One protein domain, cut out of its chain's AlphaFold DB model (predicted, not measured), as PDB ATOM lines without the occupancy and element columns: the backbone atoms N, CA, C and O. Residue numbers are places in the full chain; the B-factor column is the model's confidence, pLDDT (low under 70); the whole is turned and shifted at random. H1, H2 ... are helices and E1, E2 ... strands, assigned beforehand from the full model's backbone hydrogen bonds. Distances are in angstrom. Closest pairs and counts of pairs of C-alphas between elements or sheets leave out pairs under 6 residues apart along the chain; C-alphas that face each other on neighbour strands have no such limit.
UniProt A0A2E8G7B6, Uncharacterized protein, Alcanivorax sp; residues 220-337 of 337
ATOM      1  N   ASP A 220     390.907 318.670 206.127       90.25
ATOM      2  CA  ASP A 220     389.704 317.870 205.866       90.25
ATOM      3  C   ASP A 220     389.474 317.661 204.363       90.25
ATOM      4  O   ASP A 220     388.847 316.682 203.941       90.25
ATOM      5  N   GLY A 221     390.010 318.553 203.528       91.56
ATOM      6  CA  GLY A 221     389.856 318.465 202.085       91.56
ATOM      7  C   GLY A 221     390.447 319.638 201.313       91.56
ATOM      8  O   GLY A 221     391.063 320.554 201.858       91.56
ATOM      9  N   VAL A 222     390.197 319.617 200.007       93.50
ATOM     10  CA  VAL A 222     390.365 320.769 199.113       93.50
ATOM     11  C   VAL A 222     388.983 321.303 198.773       93.50
ATOM     12  O   VAL A 222     388.063 320.515 198.569       93.50
ATOM     13  N   VAL A 223     388.826 322.621 198.679       94.12
ATOM     14  CA  VAL A 223     387.578 323.296 198.316       94.12
ATOM     15  C   VAL A 223     387.811 324.359 197.241       94.12
ATOM     16  O   VAL A 223     388.849 325.014 197.200       94.12
ATOM     17  N   GLN A 224     386.840 324.531 196.350       93.94
ATOM     18  CA  GLN A 224     386.776 325.615 195.373       93.94
ATOM     19  C   GLN A 224     385.339 326.112 195.257       93.94
ATOM     20  O   GLN A 224     384.393 325.333 195.112       93.94
ATOM     21  N   TYR A 225     385.183 327.428 195.269       93.38
ATOM     22  CA  TYR A 225     383.905 328.093 195.069       93.38
ATOM     23  C   TYR A 225     383.781 328.532 193.620       93.38
ATOM     24  O   TYR A 225     384.761 328.930 192.991       93.38
ATOM     25  N   TYR A 226     382.580 328.465 193.065       91.62
ATOM     26  CA  TYR A 226     382.329 328.928 191.709       91.62
ATOM     27  C   TYR A 226     380.921 329.472 191.574       91.62
ATOM     28  O   TYR A 226     379.970 328.902 192.102       91.62
ATOM     29  N   TYR A 227     380.788 330.575 190.850       90.56
ATOM     30  CA  TYR A 227     379.513 331.234 190.639       90.56
ATOM     31  C   TYR A 227     378.913 330.833 189.305       90.56
ATOM     32  O   TYR A 227     379.537 330.998 188.248       90.56
ATOM     33  N   VAL A 228     377.688 330.321 189.365       89.06
ATOM     34  CA  VAL A 228     376.924 329.881 188.204       89.06
ATOM     35  C   VAL A 228     375.739 330.808 188.007       89.06
ATOM     36  O   VAL A 228     374.953 331.011 188.924       89.06
ATOM     37  N   CYS A 229     375.569 331.309 186.790       84.69
ATOM     38  CA  CYS A 229     374.368 332.021 186.385       84.69
ATOM     39  C   CYS A 229     373.484 331.144 185.496       84.69
ATOM     40  O   CYS A 229     373.987 330.452 184.610       84.69
ATOM     41  N   THR A 230     372.171 331.195 185.713       78.69
ATOM     42  CA  THR A 230     371.174 330.426 184.952       78.69
ATOM     43  C   THR A 230     370.567 331.209 183.785       78.69
ATOM     44  O   THR A 230     369.960 330.592 182.920       78.69
ATOM     45  N   LYS A 231     370.726 332.542 183.737       75.38
ATOM     46  CA  LYS A 231     370.110 333.423 182.719       75.38
ATOM     47  C   LYS A 231     371.056 334.507 182.172       75.38
ATOM     48  O   LYS A 231     370.624 335.616 181.872       75.38
ATOM     49  N   CYS A 232     372.354 334.216 182.071       70.12
ATOM     50  CA  CYS A 232     373.367 335.217 181.714       70.12
ATOM     51  C   CYS A 232     373.949 335.056 180.310       70.12
ATOM     52  O   CYS A 232     374.389 333.970 179.938       70.12
ATOM     53  N   ASN A 233     374.090 336.187 179.612       66.50
ATOM     54  CA  ASN A 233     374.927 336.350 178.420       66.50
ATOM     55  C   ASN A 233     376.236 337.097 178.746       66.50
ATOM     56  O   ASN A 233     376.458 337.524 179.877       66.50
ATOM     57  N   ALA A 234     377.114 337.264 177.746       60.53
ATOM     58  CA  ALA A 234     378.399 337.971 177.876       60.53
ATOM     59  C   ALA A 234     378.286 339.398 178.445       60.53
ATOM     60  O   ALA A 234     379.192 339.871 179.131       60.53
ATOM     61  N   ASP A 235     377.158 340.066 178.214       59.75
ATOM     62  CA  ASP A 235     376.796 341.311 178.881       59.75
ATOM     63  C   ASP A 235     375.889 340.973 180.071       59.75
ATOM     64  O   ASP A 235     374.671 340.900 179.924       59.75
ATOM     65  N   LEU A 236     376.476 340.732 181.253       62.62
ATOM     66  CA  LEU A 236     375.769 340.336 182.493       62.62
ATOM     67  C   LEU A 236     374.692 341.330 182.967       62.62
ATOM     68  O   LEU A 236     374.054 341.116 183.992       62.62
ATOM     69  N   LYS A 237     374.505 342.434 182.240       57.25
ATOM     70  CA  LYS A 237     373.468 343.439 182.455       57.25
ATOM     71  C   LYS A 237     372.218 343.238 181.594       57.25
ATOM     72  O   LYS A 237     371.194 343.842 181.898       57.25
ATOM     73  N   LYS A 238     372.291 342.463 180.505       53.47
ATOM     74  CA  LYS A 238     371.185 342.267 179.556       53.47
ATOM     75  C   LYS A 238     370.667 340.833 179.633       53.47
ATOM     76  O   LYS A 238     371.335 339.892 179.210       53.47
ATOM     77  N   ASN A 239     369.445 340.700 180.144       52.75
ATOM     78  CA  ASN A 239     368.693 339.450 180.251       52.75
ATOM     79  C   ASN A 239     368.268 338.957 178.861       52.75
ATOM     80  O   ASN A 239     367.150 339.216 178.422       52.75
ATOM     81  N   TYR A 240     369.156 338.262 178.155       51.41
ATOM     82  CA  TYR A 240     368.774 337.439 177.009       51.41
ATOM     83  C   TYR A 240     368.883 335.964 177.389       51.41
ATOM     84  O   TYR A 240     369.887 335.521 177.945       51.41
ATOM     85  N   TYR A 241     367.804 335.238 177.114       52.62
ATOM     86  CA  TYR A 241     367.532 333.894 177.604       52.62
ATOM     87  C   TYR A 241     368.444 332.842 176.958       52.62
ATOM     88  O   TYR A 241     368.459 332.680 175.740       52.62
ATOM     89  N   SER A 242     369.161 332.090 177.790       55.06
ATOM     90  CA  SER A 242     369.660 330.756 177.457       55.06
ATOM     91  C   SER A 242     369.474 329.887 178.697       55.06
ATOM     92  O   SER A 242     369.932 330.288 179.765       55.06
ATOM     93  N   ASP A 243     368.864 328.711 178.566       60.91
ATOM     94  CA  ASP A 243     368.641 327.780 179.690       60.91
ATOM     95  C   ASP A 243     369.938 327.104 180.179       60.91
ATOM     96  O   ASP A 243     369.943 326.281 181.095       60.91
ATOM     97  N   THR A 244     371.075 327.425 179.554       74.00
ATOM     98  CA  THR A 244     372.368 326.828 179.877       74.00
ATOM     99  C   THR A 244     373.039 327.578 181.024       74.00
ATOM    100  O   THR A 244     373.346 328.764 180.917       74.00
ATOM    101  N   GLN A 245     373.335 326.861 182.109       82.00
ATOM    102  CA  GLN A 245     374.105 327.377 183.240       82.00
ATOM    103  C   GLN A 245     375.526 327.764 182.815       82.00
ATOM    104  O   GLN A 245     376.241 326.928 182.274       82.00
ATOM    105  N   ARG A 246     375.959 328.995 183.108       85.50
ATOM    106  CA  ARG A 246     377.293 329.515 182.763       85.50
ATOM    107  C   ARG A 246     378.095 329.880 184.001       85.50
ATOM    108  O   ARG A 246     377.560 330.473 184.935       85.50
ATOM    109  N   ILE A 247     379.395 329.594 183.983       87.75
ATOM    110  CA  ILE A 247     380.315 330.020 185.045       87.75
ATOM    111  C   ILE A 247     380.760 331.459 184.789       87.75
ATOM    112  O   ILE A 247     381.276 331.765 183.709       87.75
ATOM    113  N   VAL A 248     380.599 332.319 185.796       86.69
ATOM    114  CA  VAL A 248     381.075 333.714 185.769       86.69
ATOM    115  C   VAL A 248     382.497 333.796 186.324       86.69
ATOM    116  O   VAL A 248     383.401 334.332 185.680       86.69
ATOM    117  N   TRP A 249     382.719 333.194 187.491       88.94
ATOM    118  CA  TRP A 249     384.021 333.098 188.140       88.94
ATOM    119  C   TRP A 249     384.131 331.797 188.942       88.94
ATOM    120  O   TRP A 249     383.128 331.180 189.301       88.94
ATOM    121  N   TYR A 250     385.362 331.388 189.222       90.19
ATOM    122  CA  TYR A 250     385.698 330.396 190.237       90.19
ATOM    123  C   TYR A 250     386.848 330.953 191.070       90.19
ATOM    124  O   TYR A 250     387.667 331.704 190.549       90.19
ATOM    125  N   SER A 251     386.876 330.617 192.353       91.19
ATOM    126  CA  SER A 251     387.963 330.962 193.261       91.19
ATOM    127  C   SER A 251     389.208 330.125 192.966       91.19
ATOM    128  O   SER A 251     389.165 329.174 192.174       91.19
ATOM    129  N   GLY A 252     390.299 330.399 193.682       92.00
ATOM    130  CA  GLY A 252     391.370 329.416 193.842       92.00
ATOM    131  C   GLY A 252     390.855 328.095 194.428       92.00
ATOM    132  O   GLY A 252     389.731 328.011 194.940       92.00
ATOM    133  N   LYS A 253     391.675 327.051 194.325       93.50
ATOM    134  CA  LYS A 253     391.516 325.852 195.148       93.50
ATOM    135  C   LYS A 253     392.223 326.122 196.467       93.50
ATOM    136  O   LYS A 253     393.353 326.586 196.434       93.50
ATOM    137  N   TYR A 254     391.569 325.815 197.574       93.56
ATOM    138  CA  TYR A 254     392.116 326.025 198.907       93.56
ATOM    139  C   TYR A 254     392.058 324.721 199.683       93.56
ATOM    140  O   TYR A 254     391.047 324.015 199.641       93.56
ATOM    141  N   LYS A 255     393.126 324.396 200.399       93.94
ATOM    142  CA  LYS A 255     393.090 323.367 201.438       93.94
ATOM    143  C   LYS A 255     392.292 323.936 202.605       93.94
ATOM    144  O   LYS A 255     392.422 325.124 202.904       93.94
ATOM    145  N   TYR A 256     391.444 323.130 203.233       93.75
ATOM    146  CA  TYR A 256     390.638 323.605 204.353       93.75
ATOM    147  C   TYR A 256     390.643 322.640 205.530       93.75
ATOM    148  O   TYR A 256     390.730 321.423 205.358       93.75
ATOM    149  N   LYS A 257     390.509 323.213 206.725       93.00
ATOM    150  CA  LYS A 257     390.181 322.497 207.957       93.00
ATOM    151  C   LYS A 257     388.986 323.181 208.603       93.00
ATOM    152  O   LYS A 257     388.953 324.410 208.677       93.00
ATOM    153  N   ALA A 258     387.986 322.413 209.003       91.31
ATOM    154  CA  ALA A 258     386.725 322.922 209.511       91.31
ATOM    155  C   ALA A 258     386.202 322.054 210.654       91.31
ATOM    156  O   ALA A 258     386.168 320.833 210.559       91.31
ATOM    157  N   ASP A 259     385.660 322.694 211.688       85.44
ATOM    158  CA  ASP A 259     385.043 321.968 212.807       85.44
ATOM    159  C   ASP A 259     383.757 321.224 212.391       85.44
ATOM    160  O   ASP A 259     383.288 320.327 213.090       85.44
ATOM    161  N   SER A 260     383.152 321.602 211.256       80.19
ATOM    162  CA  SER A 260     381.988 320.913 210.696       80.19
ATOM    163  C   SER A 260     381.933 320.996 209.170       80.19
ATOM    164  O   SER A 260     382.282 322.013 208.566       80.19
ATOM    165  N   GLY A 261     381.386 319.954 208.536       73.00
ATOM    166  CA  GLY A 261     381.222 319.895 207.079       73.00
ATOM    167  C   GLY A 261     380.282 320.961 206.495       73.00
ATOM    168  O   GLY A 261     380.387 321.295 205.319       73.00
ATOM    169  N   MET A 262     379.392 321.557 207.299       85.00
ATOM    170  CA  MET A 262     378.502 322.636 206.842       85.00
ATOM    171  C   MET A 262     379.193 324.000 206.769       85.00
ATOM    172  O   MET A 262     378.706 324.907 206.091       85.00
ATOM    173  N   ALA A 263     380.346 324.159 207.421       88.38
ATOM    174  CA  ALA A 263     381.039 325.435 207.512       88.38
ATOM    175  C   ALA A 263     381.422 325.998 206.130       88.38
ATOM    176  O   ALA A 263     381.223 327.185 205.859       88.38
ATOM    177  N   ILE A 264     381.856 325.135 205.204       91.50
ATOM    178  CA  ILE A 264     382.169 325.530 203.822       91.50
ATOM    179  C   ILE A 264     380.933 326.019 203.048       91.50
ATOM    180  O   ILE A 264     381.070 326.893 202.190       91.50
ATOM    181  N   HIS A 265     379.731 325.525 203.372       91.25
ATOM    182  CA  HIS A 265     378.475 325.970 202.761       91.25
ATOM    183  C   HIS A 265     378.036 327.341 203.283       91.25
ATOM    184  O   HIS A 265     377.549 328.159 202.507       91.25
ATOM    185  N   HIS A 266     378.269 327.641 204.562       92.12
ATOM    186  CA  HIS A 266     378.037 328.984 205.100       92.12
ATOM    187  C   HIS A 266     378.961 330.025 204.453       92.12
ATOM    188  O   HIS A 266     378.525 331.125 204.121       92.12
ATOM    189  N   VAL A 267     380.219 329.668 204.184       94.31
ATOM    190  CA  VAL A 267     381.116 330.542 203.411       94.31
ATOM    191  C   VAL A 267     380.558 330.785 202.004       94.31
ATOM    192  O   VAL A 267     380.567 331.926 201.544       94.31
ATOM    193  N   ALA A 268     379.995 329.760 201.353       93.50
ATOM    194  CA  ALA A 268     379.365 329.905 200.040       93.50
ATOM    195  C   ALA A 268     378.205 330.911 200.046       93.50
ATOM    196  O   ALA A 268     378.143 331.744 199.149       93.50
ATOM    197  N   THR A 269     377.322 330.880 201.053       93.69
ATOM    198  CA  THR A 269     376.178 331.810 201.123       93.69
ATOM    199  C   THR A 269     376.617 333.256 201.332       93.69
ATOM    200  O   THR A 269     376.061 334.161 200.724       93.69
ATOM    201  N   CYS A 270     377.668 333.493 202.123       95.50
ATOM    202  CA  CYS A 270     378.265 334.827 202.226       95.50
ATOM    203  C   CYS A 270     378.867 335.299 200.896       95.50
ATOM    204  O   CYS A 270     378.709 336.460 200.515       95.50
ATOM    205  N   LEU A 271     379.581 334.414 200.191       94.31
ATOM    206  CA  LEU A 271     380.134 334.740 198.878       94.31
ATOM    207  C   LEU A 271     379.021 335.037 197.872       94.31
ATOM    208  O   LEU A 271     379.190 335.925 197.046       94.31
ATOM    209  N   ASP A 272     377.894 334.339 197.974       92.44
ATOM    210  CA  ASP A 272     376.717 334.562 197.144       92.44
ATOM    211  C   ASP A 272     376.147 335.967 197.328       92.44
ATOM    212  O   ASP A 272     376.091 336.744 196.381       92.44
ATOM    213  N   GLU A 273     375.866 336.347 198.576       90.88
ATOM    214  CA  GLU A 273     375.370 337.681 198.938       90.88
ATOM    215  C   GLU A 273     376.336 338.800 198.502       90.88
ATOM    216  O   GLU A 273     375.916 339.881 198.092       90.88
ATOM    217  N   ARG A 274     377.647 338.554 198.601       90.81
ATOM    218  CA  ARG A 274     378.683 339.574 198.387       90.81
ATOM    219  C   ARG A 274     379.138 339.709 196.934       90.81
ATOM    220  O   ARG A 274     379.606 340.782 196.551       90.81
ATOM    221  N   PHE A 275     379.065 338.636 196.150       88.25
ATOM    222  CA  PHE A 275     379.571 338.572 194.776       88.25
ATOM    223  C   PHE A 275     378.485 338.227 193.746       88.25
ATOM    224  O   PHE A 275     378.840 337.943 192.599       88.25
ATOM    225  N   ASP A 276     377.194 338.275 194.102       83.94
ATOM    226  CA  ASP A 276     376.101 338.196 193.126       83.94
ATOM    227  C   ASP A 276     376.249 339.316 192.090       83.94
ATOM    228  O   ASP A 276     376.067 340.505 192.349       83.94
ATOM    229  N   THR A 277     376.599 338.912 190.873       77.44
ATOM    230  CA  THR A 277     376.819 339.825 189.750       77.44
ATOM    231  C   THR A 277     375.646 339.867 188.777       77.44
ATOM    232  O   THR A 277     375.779 340.423 187.689       77.44
ATOM    233  N   THR A 278     374.532 339.218 189.116       75.50
ATOM    234  CA  THR A 278     373.418 338.915 188.199       75.50
ATOM    235  C   THR A 278     372.047 339.302 188.751       75.50
ATOM    236  O   THR A 278     371.040 339.105 188.068       75.50
ATOM    237  N   GLY A 279     372.011 339.840 189.973       74.25
ATOM    238  CA  GLY A 279     370.808 340.332 190.627       74.25
ATOM    239  C   GLY A 279     369.773 339.227 190.802       74.25
ATOM    240  O   GLY A 279     368.678 339.355 190.263       74.25
ATOM    241  N   SER A 280     370.134 338.157 191.521       74.12
ATOM    242  CA  SER A 280     369.365 336.938 191.852       74.12
ATOM    243  C   SER A 280     369.265 335.822 190.800       74.12
ATOM    244  O   SER A 280     368.678 334.774 191.065       74.12
ATOM    245  N   ASN A 281     369.869 335.977 189.619       81.12
ATOM    246  CA  ASN A 281     369.833 334.948 188.563       81.12
ATOM    247  C   ASN A 281     370.982 333.925 188.626       81.12
ATOM    248  O   ASN A 281     371.188 333.145 187.689       81.12
ATOM    249  N   GLY A 282     371.759 333.924 189.698       84.56
ATOM    250  CA  GLY A 282     372.883 333.023 189.871       84.56
ATOM    251  C   GLY A 282     373.077 332.663 191.329       84.56
ATOM    252  O   GLY A 282     372.374 333.173 192.195       84.56
ATOM    253  N   HIS A 283     373.976 331.715 191.564       90.00
ATOM    254  CA  HIS A 283     374.360 331.325 192.909       90.00
ATOM    255  C   HIS A 283     375.786 330.770 192.960       90.00
ATOM    256  O   HIS A 283     376.282 330.169 191.994       90.00
ATOM    257  N   VAL A 284     376.435 330.910 194.114       92.56
ATOM    258  CA  VAL A 284     377.700 330.242 194.431       92.56
ATOM    259  C   VAL A 284     377.461 328.764 194.721       92.56
ATOM    260  O   VAL A 284     376.675 328.372 195.581       92.56
ATOM    261  N   LYS A 285     378.210 327.916 194.022       90.69
ATOM    262  CA  LYS A 285     378.339 326.489 194.299       90.69
ATOM    263  C   LYS A 285     379.705 326.199 194.905       90.69
ATOM    264  O   LYS A 285     380.689 326.892 194.651       90.69
ATOM    265  N   THR A 286     379.756 325.127 195.683       91.69
ATOM    266  CA  THR A 286     380.982 324.636 196.320       91.69
ATOM    267  C   THR A 286     381.361 323.299 195.696       91.69
ATOM    268  O   THR A 286     380.511 322.418 195.553       91.69
ATOM    269  N   ARG A 287     382.626 323.138 195.309       91.31
ATOM    270  CA  ARG A 287     383.247 321.832 195.064       91.31
ATOM    271  C   ARG A 287     384.224 321.555 196.179       91.31
ATOM    272  O   ARG A 287     384.982 322.442 196.546       91.31
ATOM    273  N   TYR A 288     384.226 320.329 196.668       91.75
ATOM    274  CA  TYR A 288     385.238 319.867 197.593       91.75
ATOM    275  C   TYR A 288     385.595 318.412 197.306       91.75
ATOM    276  O   TYR A 288     384.843 317.696 196.640       91.75
ATOM    277  N   SER A 289     386.777 318.008 197.752       90.56
ATOM    278  CA  SER A 289     387.296 316.646 197.644       90.56
ATOM    279  C   SER A 289     388.087 316.303 198.888       90.56
ATOM    280  O   SER A 289     388.552 317.189 199.608       90.56
ATOM    281  N   SER A 290     388.235 315.007 199.129       86.62
ATOM    282  CA  SER A 290     388.922 314.488 200.300       86.62
ATOM    283  C   SER A 290     390.442 314.674 200.184       86.62
ATOM    284  O   SER A 290     391.104 314.908 201.190       86.62
ATOM    285  N   THR A 291     390.971 314.647 198.954       84.94
ATOM    286  CA  THR A 291     392.400 314.786 198.634       84.94
ATOM    287  C   THR A 291     392.649 315.736 197.451       84.94
ATOM    288  O   THR A 291     391.732 316.007 196.656       84.94
ATOM    289  N   PRO A 292     393.889 316.234 197.269       84.81
ATOM    290  CA  PRO A 292     394.279 316.999 196.084       84.81
ATOM    291  C   PRO A 292     394.140 316.210 194.779       84.81
ATOM    292  O   PRO A 292     393.711 316.781 193.769       84.81
ATOM    293  N   ALA A 293     394.452 314.910 194.798       84.12
ATOM    294  CA  ALA A 293     394.361 314.021 193.641       84.12
ATOM    295  C   ALA A 293     392.938 313.972 193.060       84.12
ATOM    296  O   ALA A 293     392.756 314.189 191.860       84.12
ATOM    297  N   GLU A 294     391.922 313.815 193.911       83.62
ATOM    298  CA  GLU A 294     390.509 313.845 193.512       83.62
ATOM    299  C   GLU A 294     390.096 315.183 192.871       83.62
ATOM    300  O   GLU A 294     389.262 315.225 191.961       83.62
ATOM    301  N   SER A 295     390.707 316.295 193.296       85.62
ATOM    302  CA  SER A 295     390.378 317.627 192.776       85.62
ATOM    303  C   SER A 295     390.820 317.846 191.321       85.62
ATOM    304  O   SER A 295     390.376 318.800 190.668       85.62
ATOM    305  N   LYS A 296     391.725 317.010 190.789       85.31
ATOM    306  CA  LYS A 296     392.305 317.187 189.444       85.31
ATOM    307  C   LYS A 296     391.230 317.153 188.352       85.31
ATOM    308  O   LYS A 296     391.326 317.904 187.383       85.31
ATOM    309  N   ASN A 297     390.150 316.400 188.556       83.12
ATOM    310  CA  ASN A 297     389.095 316.195 187.558       83.12
ATOM    311  C   ASN A 297     388.006 317.280 187.535       83.12
ATOM    312  O   ASN A 297     387.123 317.246 186.679       83.12
ATOM    313  N   TRP A 298     388.049 318.278 188.426       87.00
ATOM    314  CA  TRP A 298     386.996 319.304 188.495       87.00
ATOM    315  C   TRP A 298     386.871 320.146 187.220       87.00
ATOM    316  O   TRP A 298     385.782 320.614 186.895       87.00
ATOM    317  N   HIS A 299     387.956 320.289 186.456       78.81
ATOM    318  CA  HIS A 299     387.959 321.040 185.202       78.81
ATOM    319  C   HIS A 299     386.997 320.470 184.145       78.81
ATOM    320  O   HIS A 299     386.392 321.246 183.404       78.81
ATOM    321  N   LEU A 300     386.798 319.146 184.110       79.19
ATOM    322  CA  LEU A 300     385.883 318.483 183.173       79.19
ATOM    323  C   LEU A 300     384.428 318.898 183.417       79.19
ATOM    324  O   LEU A 300     383.662 319.115 182.482       79.19
ATOM    325  N   LEU A 301     384.056 319.095 184.680       69.62
ATOM    326  CA  LEU A 301     382.721 319.562 185.049       69.62
ATOM    327  C   LEU A 301     382.497 321.019 184.630       69.62
ATOM    328  O   LEU A 301     381.395 321.387 184.235       69.62
ATOM    329  N   TYR A 302     383.535 321.853 184.681       75.69
ATOM    330  CA  TYR A 302     383.441 323.253 184.266       75.69
ATOM    331  C   TYR A 302     383.275 323.419 182.753       75.69
ATOM    332  O   TYR A 302     382.609 324.360 182.316       75.69
ATOM    333  N   GLN A 303     383.808 322.489 181.956       72.81
ATOM    334  CA  GLN A 303     383.586 322.470 180.508       72.81
ATOM    335  C   GLN A 303     382.101 322.296 180.154       72.81
ATOM    336  O   GLN A 303     381.634 322.947 179.225       72.81
ATOM    337  N   ALA A 304     381.346 321.510 180.931       73.31
ATOM    338  CA  ALA A 304     379.915 321.289 180.697       73.31
ATOM    339  C   ALA A 304     379.061 322.558 180.884       73.31
ATOM    340  O   ALA A 304     378.095 322.769 180.156       73.31
ATOM    341  N   TYR A 305     379.426 323.427 181.830       76.88
ATOM    342  CA  TYR A 305     378.746 324.712 182.025       76.88
ATOM    343  C   TYR A 305     379.146 325.736 180.947       76.88
ATOM    344  O   TYR A 305     378.348 326.541 180.462       76.88
ATOM    345  N   GLY A 306     380.410 325.716 180.527       77.00
ATOM    346  CA  GLY A 306     380.982 326.798 179.736       77.00
ATOM    347  C   GLY A 306     381.148 328.082 180.559       77.00
ATOM    348  O   GLY A 306     380.528 328.288 181.608       77.00
ATOM    349  N   ARG A 307     382.036 328.960 180.095       80.56
ATOM    350  CA  ARG A 307     382.418 330.179 180.815       80.56
ATOM    351  C   ARG A 307     381.934 331.410 180.070       80.56
ATOM    352  O   ARG A 307     382.179 331.544 178.874       80.56
ATOM    353  N   VAL A 308     381.323 332.335 180.797       79.69
ATOM    354  CA  VAL A 308     381.012 333.669 180.288       79.69
ATOM    355  C   VAL A 308     382.075 334.640 180.787       79.69
ATOM    356  O   VAL A 308     382.401 334.667 181.971       79.69
ATOM    357  N   ARG A 309     382.644 335.433 179.871       71.19
ATOM    358  CA  ARG A 309     383.521 336.555 180.220       71.19
ATOM    359  C   ARG A 309     382.702 337.842 180.173       71.19
ATOM    360  O   ARG A 309     382.250 338.201 179.088       71.19
ATOM    361  N   PRO A 310     382.506 338.523 181.307       68.19
ATOM    362  CA  PRO A 310     381.772 339.771 181.320       68.19
ATOM    363  C   PRO A 310     382.575 340.895 180.669       68.19
ATOM    364  O   PRO A 310     383.803 340.922 180.753       68.19
ATOM    365  N   THR A 311     381.876 341.866 180.082       67.06
ATOM    366  CA  THR A 311     382.469 343.107 179.547       67.06
ATOM    367  C   THR A 311     383.220 343.915 180.609       67.06
ATOM    368  O   THR A 311     384.193 344.596 180.294       67.06
ATOM    369  N   LYS A 312     382.817 343.814 181.882       69.06
ATOM    370  CA  LYS A 312     383.592 344.300 183.032       69.06
ATOM    371  C   LYS A 312     384.317 343.135 183.699       69.06
ATOM    372  O   LYS A 312     383.717 342.091 183.935       69.06
ATOM    373  N   ARG A 313     385.588 343.318 184.064       67.75
ATOM    374  CA  ARG A 313     386.341 342.301 184.811       67.75
ATOM    375  C   ARG A 313     385.702 342.108 186.189       67.75
ATOM    376  O   ARG A 313     385.854 342.955 187.063       67.75
ATOM    377  N   ILE A 314     384.979 341.006 186.367       77.94
ATOM    378  CA  ILE A 314     384.482 340.580 187.678       77.94
ATOM    379  C   ILE A 314     385.624 339.900 188.416       77.94
ATOM    380  O   ILE A 314     386.292 339.025 187.863       77.94
ATOM    381  N   ARG A 315     385.853 340.347 189.649       85.88
ATOM    382  CA  ARG A 315     386.861 339.789 190.545       85.88
ATOM    383  C   ARG A 315     386.364 338.459 191.111       85.88
ATOM    384  O   ARG A 315     385.263 338.397 191.647       85.88
ATOM    385  N   ASP A 316     387.193 337.434 191.013       88.62
ATOM    386  CA  ASP A 316     387.063 336.172 191.732       88.62
ATOM    387  C   ASP A 316     387.421 336.349 193.219       88.62
ATOM    388  O   ASP A 316     388.334 337.112 193.553       88.62
ATOM    389  N   PRO A 317     386.701 335.693 194.144       92.25
ATOM    390  CA  PRO A 317     387.009 335.797 195.560       92.25
ATOM    391  C   PRO A 317     388.368 335.160 195.851       92.25
ATOM    392  O   PRO A 317     388.685 334.076 195.356       92.25
ATOM    393  N   ASN A 318     389.156 335.847 196.674       93.75
ATOM    394  CA  ASN A 318     390.469 335.388 197.111       93.75
ATOM    395  C   ASN A 318     390.429 334.877 198.559       93.75
ATOM    396  O   ASN A 318     389.410 334.974 199.246       93.75
ATOM    397  N   LEU A 319     391.565 334.388 199.056       94.75
ATOM    398  CA  LEU A 319     391.701 333.852 200.412       94.75
ATOM    399  C   LEU A 319     391.199 334.814 201.506       94.75
ATOM    400  O   LEU A 319     390.571 334.394 202.480       94.75
ATOM    401  N   SER A 320     391.418 336.123 201.337       94.94
ATOM    402  CA  SER A 320     390.927 337.138 202.275       94.94
ATOM    403  C   SER A 320     389.401 337.239 202.275       94.94
ATOM    404  O   SER A 320     388.811 337.499 203.324       94.94
ATOM    405  N   ASP A 321     388.750 337.051 201.126       95.94
ATOM    406  CA  ASP A 321     387.291 337.060 201.032       95.94
ATOM    407  C   ASP A 321     386.675 335.839 201.711       95.94
ATOM    408  O   ASP A 321     385.707 335.990 202.455       95.94
ATOM    409  N   LEU A 322     387.279 334.662 201.527       95.00
ATOM    410  CA  LEU A 322     386.855 333.424 202.180       95.00
ATOM    411  C   LEU A 322     386.971 333.544 203.706       95.00
ATOM    412  O   LEU A 322     386.004 333.290 204.421       95.00
ATOM    413  N   ARG A 323     388.116 334.026 204.210       95.06
ATOM    414  CA  ARG A 323     388.335 334.265 205.650       95.06
ATOM    415  C   ARG A 323     387.396 335.335 206.219       95.06
ATOM    416  O   ARG A 323     386.965 335.239 207.366       95.06
ATOM    417  N   ALA A 324     387.067 336.373 205.448       96.19
ATOM    418  CA  ALA A 324     386.073 337.367 205.856       96.19
ATOM    419  C   ALA A 324     384.665 336.757 205.946       96.19
ATOM    420  O   ALA A 324     383.957 337.022 206.914       96.19
ATOM    421  N   CYS A 325     384.295 335.908 204.987       96.38
ATOM    422  CA  CYS A 325     383.010 335.220 204.978       96.38
ATOM    423  C   CYS A 325     382.870 334.157 206.073       96.38
ATOM    424  O   CYS A 325     381.802 334.032 206.667       96.38
ATOM    425  N   ALA A 326     383.946 333.437 206.398       94.75
ATOM    426  CA  ALA A 326     383.958 332.526 207.538       94.75
ATOM    427  C   ALA A 326     383.675 333.280 208.850       94.75
ATOM    428  O   ALA A 326     382.786 332.902 209.610       94.75
ATOM    429  N   ARG A 327     384.353 334.421 209.058       95.12
ATOM    430  CA  ARG A 327     384.130 335.289 210.225       95.12
ATOM    431  C   ARG A 327     382.716 335.864 210.275       95.12
ATOM    432  O   ARG A 327     382.107 335.842 211.337       95.12
ATOM    433  N   SER A 328     382.182 336.361 209.157       96.25
ATOM    434  CA  SER A 328     380.844 336.974 209.140       96.25
ATOM    435  C   SER A 328     379.725 335.970 209.411       96.25
ATOM    436  O   SER A 328     378.716 336.333 210.009       96.25
ATOM    437  N   LYS A 329     379.905 334.709 209.006       94.56
ATOM    438  CA  LYS A 329     378.955 333.623 209.276       94.56
ATOM    439  C   LYS A 329     379.241 332.885 210.591       94.56
ATOM    440  O   LYS A 329     378.536 331.932 210.900       94.56
ATOM    441  N   GLY A 330     380.245 333.318 211.360       93.38
ATOM    442  CA  GLY A 330     380.580 332.741 212.664       93.38
ATOM    443  C   GLY A 330     381.056 331.288 212.601       93.38
ATOM    444  O   GLY A 330     380.847 330.547 213.557       93.38
ATOM    445  N   VAL A 331     381.660 330.865 211.485       93.94
ATOM    446  CA  VAL A 331     382.139 329.487 211.303       93.94
ATOM    447  C   VAL A 331     383.651 329.394 211.468       93.94
ATOM    448  O   VAL A 331     384.397 330.246 210.981       93.94
ATOM    449  N   ASN A 332     384.109 328.332 212.131       92.69
ATOM    450  CA  ASN A 332     385.529 328.054 212.297       92.69
ATOM    451  C   ASN A 332     386.045 327.223 211.113       92.69
ATOM    452  O   ASN A 332     385.832 326.011 211.046       92.69
ATOM    453  N   VAL A 333     386.668 327.905 210.149       92.94
ATOM    454  CA  VAL A 333     387.312 327.295 208.979       92.94
ATOM    455  C   VAL A 333     388.644 327.984 208.737       92.94
ATOM    456  O   VAL A 333     388.699 329.212 208.613       92.94
ATOM    457  N   THR A 334     389.707 327.198 208.609       93.06
ATOM    458  CA  THR A 334     390.997 327.670 208.111       93.06
ATOM    459  C   THR A 334     391.136 327.324 206.637       93.06
ATOM    460  O   THR A 334     390.668 326.285 206.175       93.06
ATOM    461  N   PHE A 335     391.769 328.228 205.896       92.81
ATOM    462  CA  PHE A 335     392.043 328.070 204.474       92.81
ATOM    463  C   PHE A 335     393.518 328.345 204.224       92.81
ATOM    464  O   PHE A 335     394.012 329.384 204.686       92.81
ATOM    465  N   ASP A 336     394.140 327.467 203.444       91.06
ATOM    466  CA  ASP A 336     395.517 327.573 202.969       91.06
ATOM    467  C   ASP A 336     395.575 327.380 201.448       91.06
ATOM    468  O   ASP A 336     394.750 326.664 200.869       91.06
ATOM    469  N   ASP A 337     396.532 328.057 200.811       82.94
ATOM    470  CA  ASP A 337     396.717 328.062 199.352       82.94
ATOM    471  C   ASP A 337     397.351 326.763 198.805       82.94
ATOM    472  O   ASP A 337     398.097 326.048 199.531       82.94
TER     473      ASP A 337
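AT A GLANCE: This is residues 220 to 337 of the 337 residues of an uncharacterized protein of Alcanivorax sp (UniProt A0A2E8G7B6). A twisted sheet of four strands curls round helix H1, and H4 crosses H1 on the same face near the short edge strand E4. The short helices H2 and H3 lie on the opposite face, and the loop of residues 230 to 245 reaches to one end of the longest axis. The 118 printed residues include four named helices and four named strands, in the order E1 E2 H1 E3 H2 H3 H4 E4; the antiparallel sheet runs E3 E1 E2 E4. The class is mixed, and the whole is compact, with a radius of gyration of the C-alphas of 14.3 A and spans of 42 by 31 by 21 A.

IN THESE COORDINATES: Find C-alpha 221 at (389.856, 318.465, 202.085); E1 runs from there to residue 229, 25.9 A. E2, residues 246 to 258, covers 29.1 A and bends by 77 degrees at residue 255. H1, residues 263 to 275, spans 18.4 A, and E3, residues 282 to 289, 23.2 A. Next come H2, residues 292 to 295, H3, residues 298 to 305, and H4, residues 319 to 328. E4, residues 333 to 336, ends at C-alpha 336, (395.517, 327.573, 202.969).

HOW THE PARTS SIT: Look first at the hairpin E1 and E2, where N 223 and O 254 are 2.8 A apart, within hydrogen-bond range. On E1's other side, N 224 and O 287 of E3 are 2.8 A apart; N 255 of E2 and O 336 of E4, 2.8 A. E2, H1 and E3 form a split strand-helix-strand unit, two strands running the same way with E1 between them, its crossover right-handed. H1 touches H4, about perpendicular at 76 degrees; their closest C-alphas, Val 267 and Cys 325, are 5.3 A apart. H3 is on the face opposite to H4, at a height over the sheet of 8.7 A; its closest C-alpha pair with E2 is Tyr 305 and Arg 246, 5.1 A. H2 is on the same face as H3, and they meet only through their link. Every O i to N i+4 pair is within hydrogen-bond range in H1 and H4, 2 of 4 in H3, and H2 is too short for one.

THE WHOLE: The C-alphas farthest apart are those of Tyr 240 and Asp 259, 42.3 A. The printed part has no cut; the links E1 to E2 and H3 to H4 are long. Look for pLDDT under 70 at residues 233 to 243, 301 and 310 to 313 of this model.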